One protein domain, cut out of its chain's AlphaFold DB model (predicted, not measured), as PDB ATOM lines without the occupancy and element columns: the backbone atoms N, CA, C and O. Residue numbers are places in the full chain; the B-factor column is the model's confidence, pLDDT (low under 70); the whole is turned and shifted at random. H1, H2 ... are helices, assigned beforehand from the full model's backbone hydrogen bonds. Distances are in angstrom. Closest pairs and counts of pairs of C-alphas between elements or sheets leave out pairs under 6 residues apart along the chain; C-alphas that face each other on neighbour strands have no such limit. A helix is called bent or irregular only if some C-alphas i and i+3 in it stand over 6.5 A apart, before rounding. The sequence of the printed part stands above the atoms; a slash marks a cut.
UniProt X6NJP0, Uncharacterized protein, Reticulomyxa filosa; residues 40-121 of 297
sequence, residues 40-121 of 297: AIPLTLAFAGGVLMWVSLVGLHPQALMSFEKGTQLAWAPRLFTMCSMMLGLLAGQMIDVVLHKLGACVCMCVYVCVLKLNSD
ATOM      1  N   ALA A  40     -50.299  46.265  38.778       84.62
ATOM      2  CA  ALA A  40     -49.464  46.562  39.946       84.62
ATOM      3  C   ALA A  40     -48.034  45.997  39.837       84.62
ATOM      4  O   ALA A  40     -47.134  46.491  40.510       84.62
ATOM      5  N   ILE A  41     -47.809  45.009  38.965       85.75
ATOM      6  CA  ILE A  41     -46.515  44.333  38.788       85.75
ATOM      7  C   ILE A  41     -45.378  45.299  38.401       85.75
ATOM      8  O   ILE A  41     -44.345  45.287  39.066       85.75
ATOM      9  N   PRO A  42     -45.508  46.170  37.380       88.75
ATOM     10  CA  PRO A  42     -44.415  47.079  37.028       88.75
ATOM     11  C   PRO A  42     -44.104  48.086  38.143       88.75
ATOM     12  O   PRO A  42     -42.951  48.477  38.301       88.75
ATOM     13  N   LEU A  43     -45.106  48.477  38.939       89.81
ATOM     14  CA  LEU A  43     -44.919  49.406  40.052       89.81
ATOM     15  C   LEU A  43     -44.098  48.768  41.179       89.81
ATOM     16  O   LEU A  43     -43.184  49.406  41.698       89.81
ATOM     17  N   THR A  44     -44.383  47.513  41.537       88.69
ATOM     18  CA  THR A  44     -43.619  46.804  42.573       88.69
ATOM     19  C   THR A  44     -42.197  46.488  42.116       88.69
ATOM     20  O   THR A  44     -41.268  46.639  42.910       88.69
ATOM     21  N   LEU A  45     -41.993  46.141  40.838       86.75
ATOM     22  CA  LEU A  45     -40.649  45.962  40.274       86.75
ATOM     23  C   LEU A  45     -39.851  47.270  40.265       86.75
ATOM     24  O   LEU A  45     -38.686  47.273  40.663       86.75
ATOM     25  N   ALA A  46     -40.463  48.381  39.845       90.50
ATOM     26  CA  ALA A  46     -39.806  49.686  39.854       90.50
ATOM     27  C   ALA A  46     -39.440  50.121  41.281       90.50
ATOM     28  O   ALA A  46     -38.339  50.618  41.510       90.50
ATOM     29  N   PHE A  47     -40.332  49.880  42.248       91.94
ATOM     30  CA  PHE A  47     -40.070  50.163  43.656       91.94
ATOM     31  C   PHE A  47     -38.894  49.335  44.197       91.94
ATOM     32  O   PHE A  47     -37.964  49.897  44.773       91.94
ATOM     33  N   ALA A  48     -38.883  48.022  43.951       90.69
ATOM     34  CA  ALA A  48     -37.788  47.148  44.370       90.69
ATOM     35  C   ALA A  48     -36.448  47.546  43.726       90.69
ATOM     36  O   ALA A  48     -35.434  47.647  44.419       90.69
ATOM     37  N   GLY A  49     -36.449  47.839  42.421       90.94
ATOM     38  CA  GLY A  49     -35.266  48.331  41.714       90.94
ATOM     39  C   GLY A  49     -34.757  49.663  42.274       90.94
ATOM     40  O   GLY A  49     -33.552  49.839  42.448       90.94
ATOM     41  N   GLY A  50     -35.668  50.574  42.629       91.94
ATOM     42  CA  GLY A  50     -35.335  51.856  43.249       91.94
ATOM     43  C   GLY A  50     -34.668  51.705  44.616       91.94
ATOM     44  O   GLY A  50     -33.624  52.312  44.853       91.94
ATOM     45  N   VAL A  51     -35.214  50.856  45.492       92.88
ATOM     46  CA  VAL A  51     -34.620  50.580  46.815       92.88
ATOM     47  C   VAL A  51     -33.227  49.958  46.674       92.88
ATOM     48  O   VAL A  51     -32.296  50.365  47.369       92.88
ATOM     49  N   LEU A  52     -33.053  49.020  45.740       91.00
ATOM     50  CA  LEU A  52     -31.764  48.361  45.508       91.00
ATOM     51  C   LEU A  52     -30.705  49.343  44.974       91.00
ATOM     52  O   LEU A  52     -29.550  49.308  45.405       91.00
ATOM     53  N   MET A  53     -31.109  50.278  44.108       90.44
ATOM     54  CA  MET A  53     -30.245  51.369  43.646       90.44
ATOM     55  C   MET A  53     -29.890  52.343  44.779       90.44
ATOM     56  O   MET A  53     -28.732  52.737  44.916       90.44
ATOM     57  N   TRP A  54     -30.866  52.709  45.615       95.00
ATOM     58  CA  TRP A  54     -30.666  53.613  46.751       95.00
ATOM     59  C   TRP A  54     -29.632  53.071  47.740       95.00
ATOM     60  O   TRP A  54     -28.677  53.772  48.075       95.00
ATOM     61  N   VAL A  55     -29.770  51.808  48.156       91.94
ATOM     62  CA  VAL A  55     -28.821  51.159  49.079       91.94
ATOM     63  C   VAL A  55     -27.413  51.101  48.474       91.94
ATOM     64  O   VAL A  55     -26.428  51.322  49.182       91.94
ATOM     65  N   SER A  56     -27.301  50.874  47.162       89.50
ATOM     66  CA  SER A  56     -26.009  50.861  46.466       89.50
ATOM     67  C   SER A  56     -25.322  52.236  46.467       89.50
ATOM     68  O   SER A  56     -24.133  52.334  46.782       89.50
ATOM     69  N   LEU A  57     -26.065  53.304  46.161       88.88
ATOM     70  CA  LEU A  57     -25.515  54.661  46.071       88.88
ATOM     71  C   LEU A  57     -25.247  55.293  47.438       88.88
ATOM     72  O   LEU A  57     -24.199  55.904  47.630       88.88
ATOM     73  N   VAL A  58     -26.188  55.172  48.372       93.50
ATOM     74  CA  VAL A  58     -26.133  55.877  49.661       93.50
ATOM     75  C   VAL A  58     -25.415  55.053  50.723       93.50
ATOM     76  O   VAL A  58     -24.686  55.615  51.532       93.50
ATOM     77  N   GLY A  59     -25.581  53.730  50.711       89.31
ATOM     78  CA  GLY A  59     -24.942  52.844  51.683       89.31
ATOM     79  C   GLY A  59     -23.528  52.460  51.265       89.31
ATOM     80  O   GLY A  59     -22.549  52.836  51.909       89.31
ATOM     81  N   LEU A  60     -23.406  51.714  50.163       89.31
ATOM     82  CA  LEU A  60     -22.131  51.085  49.807       89.31
ATOM     83  C   LEU A  60     -21.087  52.072  49.277       89.31
ATOM     84  O   LEU A  60     -19.911  51.956  49.625       89.31
ATOM     85  N   HIS A  61     -21.481  53.017  48.421       90.50
ATOM     86  CA  HIS A  61     -20.519  53.885  47.740       90.50
ATOM     87  C   HIS A  61     -19.680  54.755  48.701       90.50
ATOM     88  O   HIS A  61     -18.452  54.645  48.658       90.50
ATOM     89  N   PRO A  62     -20.262  55.577  49.601       91.12
ATOM     90  CA  PRO A  62     -19.459  56.416  50.494       91.12
ATOM     91  C   PRO A  62     -18.625  55.585  51.476       91.12
ATOM     92  O   PRO A  62     -17.467  55.919  51.731       91.12
ATOM     93  N   GLN A  63     -19.164  54.467  51.969       90.75
ATOM     94  CA  GLN A  63     -18.457  53.590  52.902       90.75
ATOM     95  C   GLN A  63     -17.232  52.928  52.248       90.75
ATOM     96  O   GLN A  63     -16.172  52.810  52.876       90.75
ATOM     97  N   ALA A  64     -17.338  52.559  50.967       89.44
ATOM     98  CA  ALA A  64     -16.212  52.059  50.185       89.44
ATOM     99  C   ALA A  64     -15.133  53.136  49.986       89.44
ATOM    100  O   ALA A  64     -13.952  52.849  50.187       89.44
ATOM    101  N   LEU A  65     -15.516  54.379  49.657       89.81
ATOM    102  CA  LEU A  65     -14.554  55.479  49.515       89.81
ATOM    103  C   LEU A  65     -13.795  55.738  50.823       89.81
ATOM    104  O   LEU A  65     -12.564  55.767  50.806       89.81
ATOM    105  N   MET A  66     -14.505  55.848  51.952       90.00
ATOM    106  CA  MET A  66     -13.887  56.077  53.266       90.00
ATOM    107  C   MET A  66     -12.932  54.944  53.668       90.00
ATOM    108  O   MET A  66     -11.894  55.182  54.288       90.00
ATOM    109  N   SER A  67     -13.262  53.701  53.308       89.75
ATOM    110  CA  SER A  67     -12.421  52.537  53.607       89.75
ATOM    111  C   SER A  67     -11.124  52.538  52.794       89.75
ATOM    112  O   SER A  67     -10.066  52.196  53.324       89.75
ATOM    113  N   PHE A  68     -11.177  52.957  51.528       87.62
ATOM    114  CA  PHE A  68      -9.985  53.041  50.682       87.62
ATOM    115  C   PHE A  68      -9.097  54.252  50.994       87.62
ATOM    116  O   PHE A  68      -7.873  54.143  50.889       87.62
ATOM    117  N   GLU A  69      -9.677  55.380  51.405       88.19
ATOM    118  CA  GLU A  69      -8.919  56.587  51.767       88.19
ATOM    119  C   GLU A  69      -7.983  56.337  52.960       88.19
ATOM    120  O   GLU A  69      -6.867  56.849  52.999       88.19
ATOM    121  N   LYS A  70      -8.363  55.435  53.877       90.00
ATOM    122  CA  LYS A  70      -7.492  54.990  54.979       90.00
ATOM    123  C   LYS A  70      -6.311  54.124  54.521       90.00
ATOM    124  O   LYS A  70      -5.301  54.059  55.216       90.00
ATOM    125  N   GLY A  71      -6.440  53.426  53.393       88.56
ATOM    126  CA  GLY A  71      -5.450  52.453  52.916       88.56
ATOM    127  C   GLY A  71      -4.483  52.982  51.856       88.56
ATOM    128  O   GLY A  71      -3.438  52.373  51.633       88.56
ATOM    129  N   THR A  72      -4.803  54.093  51.188       89.81
ATOM    130  CA  THR A  72      -4.026  54.595  50.044       89.81
ATOM    131  C   THR A  72      -3.751  56.092  50.148       89.81
ATOM    132  O   THR A  72      -4.661  56.882  50.342       89.81
ATOM    133  N   GLN A  73      -2.490  56.501  49.960       89.81
ATOM    134  CA  GLN A  73      -2.094  57.921  49.990       89.81
ATOM    135  C   GLN A  73      -2.493  58.706  48.723       89.81
ATOM    136  O   GLN A  73      -2.424  59.933  48.708       89.81
ATOM    137  N   LEU A  74      -2.891  58.027  47.639       92.06
ATOM    138  CA  LEU A  74      -3.283  58.686  46.392       92.06
ATOM    139  C   LEU A  74      -4.776  59.035  46.412       92.06
ATOM    140  O   LEU A  74      -5.618  58.160  46.244       92.06
ATOM    141  N   ALA A  75      -5.093  60.329  46.497       88.56
ATOM    142  CA  ALA A  75      -6.468  60.837  46.575       88.56
ATOM    143  C   ALA A  75      -7.376  60.483  45.372       88.56
ATOM    144  O   ALA A  75      -8.600  60.497  45.492       88.56
ATOM    145  N   TRP A  76      -6.812  60.176  44.195       92.19
ATOM    146  CA  TRP A  76      -7.591  59.885  42.978       92.19
ATOM    147  C   TRP A  76      -7.826  58.390  42.723       92.19
ATOM    148  O   TRP A  76      -8.820  58.028  42.092       92.19
ATOM    149  N   ALA A  77      -6.948  57.521  43.230       92.69
ATOM    150  CA  ALA A  77      -7.032  56.074  43.049       92.69
ATOM    151  C   ALA A  77      -8.363  55.451  43.531       92.69
ATOM    152  O   ALA A  77      -8.955  54.692  42.758       92.69
ATOM    153  N   PRO A  78      -8.897  55.776  44.731       90.44
ATOM    154  CA  PRO A  78     -10.143  55.174  45.209       90.44
ATOM    155  C   PRO A  78     -11.336  55.495  44.314       90.44
ATOM    156  O   PRO A  78     -12.146  54.619  44.033       90.44
ATOM    157  N   ARG A  79     -11.415  56.734  43.815       89.94
ATOM    158  CA  ARG A  79     -12.509  57.171  42.936       89.94
ATOM    159  C   ARG A  79     -12.501  56.420  41.610       89.94
ATOM    160  O   ARG A  79     -13.554  56.030  41.122       89.94
ATOM    161  N   LEU A  80     -11.320  56.204  41.029       93.25
ATOM    162  CA  LEU A  80     -11.210  55.453  39.780       93.25
ATOM    163  C   LEU A  80     -11.594  53.984  39.996       93.25
ATOM    164  O   LEU A  80     -12.345  53.416  39.207       93.25
ATOM    165  N   PHE A  81     -11.126  53.387  41.094       92.56
ATOM    166  CA  PHE A  81     -11.409  51.994  41.413       92.56
ATOM    167  C   PHE A  81     -12.905  51.738  41.647       92.56
ATOM    168  O   PHE A  81     -13.445  50.772  41.107       92.56
ATOM    169  N   THR A  82     -13.599  52.607  42.390       91.50
ATOM    170  CA  THR A  82     -15.044  52.450  42.632       91.50
ATOM    171  C   THR A  82     -15.860  52.610  41.353       91.50
ATOM    172  O   THR A  82     -16.778  51.821  41.128       91.50
ATOM    173  N   MET A  83     -15.490  53.546  40.472       92.44
ATOM    174  CA  MET A  83     -16.129  53.714  39.160       92.44
ATOM    175  C   MET A  83     -15.903  52.501  38.252       92.44
ATOM    176  O   MET A  83     -16.857  51.980  37.673       92.44
ATOM    177  N   CYS A  84     -14.667  51.997  38.169       94.75
ATOM    178  CA  CYS A  84     -14.357  50.793  37.397       94.75
ATOM    179  C   CYS A  84     -15.101  49.562  37.932       94.75
ATOM    180  O   CYS A  84     -15.632  48.785  37.142       94.75
ATOM    181  N   SER A  85     -15.175  49.401  39.255       93.50
ATOM    182  CA  SER A  85     -15.888  48.291  39.894       93.50
ATOM    183  C   SER A  85     -17.398  48.352  39.641       93.50
ATOM    184  O   SER A  85     -17.990  47.352  39.240       93.50
ATOM    185  N   MET A  86     -18.025  49.529  39.775       90.50
ATOM    186  CA  MET A  86     -19.444  49.695  39.440       90.50
ATOM    187  C   MET A  86     -19.717  49.411  37.960       90.50
ATOM    188  O   MET A  86     -20.664  48.692  37.642       90.50
ATOM    189  N   MET A  87     -18.869  49.910  37.056       94.94
ATOM    190  CA  MET A  87     -19.016  49.647  35.623       94.94
ATOM    191  C   MET A  87     -18.875  48.154  35.304       94.94
ATOM    192  O   MET A  87     -19.653  47.614  34.517       94.94
ATOM    193  N   LEU A  88     -17.938  47.465  35.960       96.25
ATOM    194  CA  LEU A  88     -17.774  46.019  35.833       96.25
ATOM    195  C   LEU A  88     -18.992  45.256  36.372       96.25
ATOM    196  O   LEU A  88     -19.433  44.300  35.739       96.25
ATOM    197  N   GLY A  89     -19.568  45.694  37.495       93.19
ATOM    198  CA  GLY A  89     -20.794  45.121  38.054       93.19
ATOM    199  C   GLY A  89     -21.991  45.248  37.107       93.19
ATOM    200  O   GLY A  89     -22.716  44.277  36.904       93.19
ATOM    201  N   LEU A  90     -22.160  46.408  36.463       92.00
ATOM    202  CA  LEU A  90     -23.213  46.622  35.462       92.00
ATOM    203  C   LEU A  90     -23.012  45.753  34.213       92.00
ATOM    204  O   LEU A  90     -23.968  45.149  33.722       92.00
ATOM    205  N   LEU A  91     -21.771  45.639  33.728       96.94
ATOM    206  CA  LEU A  91     -21.428  44.755  32.610       96.94
ATOM    207  C   LEU A  91     -21.697  43.285  32.949       96.94
ATOM    208  O   LEU A  91     -22.282  42.565  32.141       96.94
ATOM    209  N   ALA A  92     -21.321  42.842  34.151       95.25
ATOM    210  CA  ALA A  92     -21.618  41.495  34.626       95.25
ATOM    211  C   ALA A  92     -23.134  41.251  34.719       95.25
ATOM    212  O   ALA A  92     -23.608  40.204  34.284       95.25
ATOM    213  N   GLY A  93     -23.901  42.233  35.204       90.56
ATOM    214  CA  GLY A  93     -25.363  42.181  35.227       90.56
ATOM    215  C   GLY A  93     -25.968  41.986  33.834       90.56
ATOM    216  O   GLY A  93     -26.781  41.083  33.643       90.56
ATOM    217  N   GLN A  94     -25.516  42.754  32.838       93.38
ATOM    218  CA  GLN A  94     -25.945  42.554  31.447       93.38
ATOM    219  C   GLN A  94     -25.553  41.180  30.895       93.38
ATOM    220  O   GLN A  94     -26.346  40.555  30.193       93.38
ATOM    221  N   MET A  95     -24.352  40.685  31.205       95.94
ATOM    222  CA  MET A  95     -23.940  39.339  30.791       95.94
ATOM    223  C   MET A  95     -24.868  38.267  31.370       95.94
ATOM    224  O   MET A  95     -25.267  37.355  30.648       95.94
ATOM    225  N   ILE A  96     -25.254  38.394  32.643       94.69
ATOM    226  CA  ILE A  96     -26.197  37.475  33.292       94.69
ATOM    227  C   ILE A  96     -27.567  37.541  32.615       94.69
ATOM    228  O   ILE A  96     -28.150  36.490  32.366       94.69
ATOM    229  N   ASP A  97     -28.056  38.730  32.264       92.81
ATOM    230  CA  ASP A  97     -29.341  38.886  31.572       92.81
ATOM    231  C   ASP A  97     -29.332  38.220  30.186       92.81
ATOM    232  O   ASP A  97     -30.233  37.454  29.841       92.81
ATOM    233  N   VAL A  98     -28.250  38.387  29.417       94.38
ATOM    234  CA  VAL A  98     -28.073  37.691  28.130       94.38
ATOM    235  C   VAL A  98     -28.063  36.172  28.320       94.38
ATOM    236  O   VAL A  98     -28.706  35.445  27.555       94.38
ATOM    237  N   VAL A  99     -27.357  35.677  29.338       95.00
ATOM    238  CA  VAL A  99     -27.297  34.245  29.665       95.00
ATOM    239  C   VAL A  99     -28.675  33.726  30.091       95.00
ATOM    240  O   VAL A  99     -29.114  32.690  29.585       95.00
ATOM    241  N   LEU A 100     -29.396  34.465  30.937       89.50
ATOM    242  CA  LEU A 100     -30.758  34.147  31.371       89.50
ATOM    243  C   LEU A 100     -31.746  34.153  30.211       89.50
ATOM    244  O   LEU A 100     -32.577  33.257  30.140       89.50
ATOM    245  N   HIS A 101     -31.645  35.084  29.266       91.06
ATOM    246  CA  HIS A 101     -32.511  35.101  28.090       91.06
ATOM    247  C   HIS A 101     -32.287  33.860  27.209       91.06
ATOM    248  O   HIS A 101     -33.239  33.259  26.703       91.06
ATOM    249  N   LYS A 102     -31.030  33.427  27.042       91.06
ATOM    250  CA  LYS A 102     -30.702  32.197  26.299       91.06
ATOM    251  C   LYS A 102     -31.186  30.940  27.029       91.06
ATOM    252  O   LYS A 102     -31.756  30.057  26.389       91.06
ATOM    253  N   LEU A 103     -31.012  30.879  28.350       89.88
ATOM    254  CA  LEU A 103     -31.514  29.786  29.191       89.88
ATOM    255  C   LEU A 103     -33.044  29.751  29.223       89.88
ATOM    256  O   LEU A 103     -33.633  28.691  29.052       89.88
ATOM    257  N   GLY A 104     -33.694  30.900  29.382       88.06
ATOM    258  CA  GLY A 104     -35.145  31.045  29.434       88.06
ATOM    259  C   GLY A 104     -35.814  30.623  28.133       88.06
ATOM    260  O   GLY A 104     -36.798  29.891  28.174       88.06
ATOM    261  N   ALA A 105     -35.244  30.978  26.975       86.69
ATOM    262  CA  ALA A 105     -35.719  30.473  25.685       86.69
ATOM    263  C   ALA A 105     -35.657  28.936  25.611       86.69
ATOM    264  O   ALA A 105     -36.575  28.305  25.092       86.69
ATOM    265  N   CYS A 106     -34.612  28.329  26.184       84.25
ATOM    266  CA  CYS A 106     -34.466  26.877  26.248       84.25
ATOM    267  C   CYS A 106     -35.465  26.233  27.223       84.25
ATOM    268  O   CYS A 106     -36.125  25.258  26.874       84.25
ATOM    269  N   VAL A 107     -35.611  26.783  28.433       84.31
ATOM    270  CA  VAL A 107     -36.515  26.254  29.466       84.31
ATOM    271  C   VAL A 107     -37.971  26.417  29.048       84.31
ATOM    272  O   VAL A 107     -38.749  25.484  29.209       84.31
ATOM    273  N   CYS A 108     -38.342  27.553  28.459       82.25
ATOM    274  CA  CYS A 108     -39.694  27.782  27.956       82.25
ATOM    275  C   CYS A 108     -40.040  26.786  26.842       82.25
ATOM    276  O   CYS A 108     -41.115  26.195  26.877       82.25
ATOM    277  N   MET A 109     -39.103  26.510  25.924       81.44
ATOM    278  CA  MET A 109     -39.260  25.440  24.933       81.44
ATOM    279  C   MET A 109     -39.445  24.069  25.591       81.44
ATOM    280  O   MET A 109     -40.388  23.362  25.249       81.44
ATOM    281  N   CYS A 110     -38.610  23.698  26.566       79.44
ATOM    282  CA  CYS A 110     -38.745  22.416  27.267       79.44
ATOM    283  C   CYS A 110     -40.081  22.289  28.012       79.44
ATOM    284  O   CYS A 110     -40.737  21.254  27.918       79.44
ATOM    285  N   VAL A 111     -40.508  23.334  28.727       84.75
ATOM    286  CA  VAL A 111     -41.786  23.346  29.451       84.75
ATOM    287  C   VAL A 111     -42.952  23.278  28.469       84.75
ATOM    288  O   VAL A 111     -43.866  22.488  28.681       84.75
ATOM    289  N   TYR A 112     -42.911  24.037  27.373       88.06
ATOM    290  CA  TYR A 112     -43.951  24.010  26.345       88.06
ATOM    291  C   TYR A 112     -44.063  22.630  25.684       88.06
ATOM    292  O   TYR A 112     -45.166  22.108  25.544       88.06
ATOM    293  N   VAL A 113     -42.931  21.995  25.359       88.62
ATOM    294  CA  VAL A 113     -42.898  20.626  24.819       88.62
ATOM    295  C   VAL A 113     -43.432  19.611  25.836       88.62
ATOM    296  O   VAL A 113     -44.229  18.756  25.458       88.62
ATOM    297  N   CYS A 114     -43.073  19.716  27.120       84.00
ATOM    298  CA  CYS A 114     -43.630  18.855  28.172       84.00
ATOM    299  C   CYS A 114     -45.145  19.033  28.336       84.00
ATOM    300  O   CYS A 114     -45.865  18.043  28.436       84.00
ATOM    301  N   VAL A 115     -45.641  20.273  28.337       88.00
ATOM    302  CA  VAL A 115     -47.078  20.561  28.449       88.00
ATOM    303  C   VAL A 115     -47.835  20.047  27.224       88.00
ATOM    304  O   VAL A 115     -48.893  19.447  27.383       88.00
ATOM    305  N   LEU A 116     -47.290  20.210  26.012       86.62
ATOM    306  CA  LEU A 116     -47.885  19.639  24.800       86.62
ATOM    307  C   LEU A 116     -47.902  18.109  24.830       86.62
ATOM    308  O   LEU A 116     -48.892  17.508  24.421       86.62
ATOM    309  N   LYS A 117     -46.833  17.478  25.331       87.69
ATOM    310  CA  LYS A 117     -46.774  16.019  25.464       87.69
ATOM    311  C   LYS A 117     -47.827  15.510  26.454       87.69
ATOM    312  O   LYS A 117     -48.516  14.554  26.126       87.69
ATOM    313  N   LEU A 118     -47.997  16.188  27.593       85.81
ATOM    314  CA  LEU A 118     -49.016  15.854  28.597       85.81
ATOM    315  C   LEU A 118     -50.445  16.029  28.069       85.81
ATOM    316  O   LEU A 118     -51.285  15.177  28.323       85.81
ATOM    317  N   ASN A 119     -50.717  17.087  27.299       87.12
ATOM    318  CA  ASN A 119     -52.045  17.300  26.710       87.12
ATOM    319  C   ASN A 119     -52.381  16.290  25.599       87.12
ATOM    320  O   ASN A 119     -53.551  16.040  25.337       87.12
ATOM    321  N   SER A 120     -51.370  15.725  24.931       84.25
ATOM    322  CA  SER A 120     -51.577  14.748  23.856       84.25
ATOM    323  C   SER A 120     -51.898  13.342  24.369       84.25
ATOM    324  O   SER A 120     -52.567  12.602  23.660       84.25
ATOM    325  N   ASP A 121     -51.443  12.966  25.571       81.56
ATOM    326  CA  ASP A 121     -51.747  11.648  26.154       81.56
ATOM    327  C   ASP A 121     -53.183  11.577  26.719       81.56
ATOM    328  O   ASP A 121     -53.740  10.491  26.863       81.56
TER     329      ASP A 121
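Overview. This is residues 40 to 121 of the 297 residues of an uncharacterized protein of Reticulomyxa filosa (UniProt X6NJP0). Two helices, H1 and the much longer H2, meet near their ends at a short link and make an open V. H1 is bent, and its second arm, H1b, meets residues 78 to 82 of H2 at the corner of the V, while residues 40 to 55 of the first arm, H1a, and residues 87 to 121 of H2 stand free. The printed part has 82 residues, with two named helices in the order H1, H2 and no named strand; the class is all helix. The whole is extended, with a radius of gyration of the C-alphas of 21.0 A, and spans 72 by 27 by 14 A, H2 making most of the length.

Arrangement. Begin at residue 40, where H1, residues 40 to 69, starts. By its hydrogen bonds it was assigned as one helix, but it is bent: C-alphas 59 and 62 are 6.7 A apart. Its arms are H1a, residues 40 to 59, and H1b, residues 62 to 69, and their lines stand at a shallow tilt of 27 degrees. Next look at H2, residues 77 to 121, which touches H1b with residues 78 to 82 alone; the closest C-alphas are those of Phe 68 and Pro 78, 5.9 A apart. H1b and H2 run opposite ways at a steep tilt of 47 degrees. H1a and H2 are apart. In H1a, H1b and H2 every O i to N i+4 pair is within hydrogen-bond range.

Along the chain. Find C-alpha 40 at (-49.464, 46.562, 39.946); from there H1a runs 27.9 A to C-alpha 59. H1b measures 10.6 A and ends at C-alpha 69, at (-8.919, 56.587, 51.767). H2 runs 65.3 A from C-alpha 77 to C-alpha 121, at (-51.747, 11.648, 26.154).

Size, cuts and confidence. The C-alphas farthest apart are those of Gln 73 and Asp 121, 71.9 A. The link from H1 to H2, 7 residues, is short, and the printed part has no cut. Residues 40 to 55, 70 to 76 and 87 to 121 stand free. The mean pLDDT of the printed part is 89.9, and no printed residue is under 70.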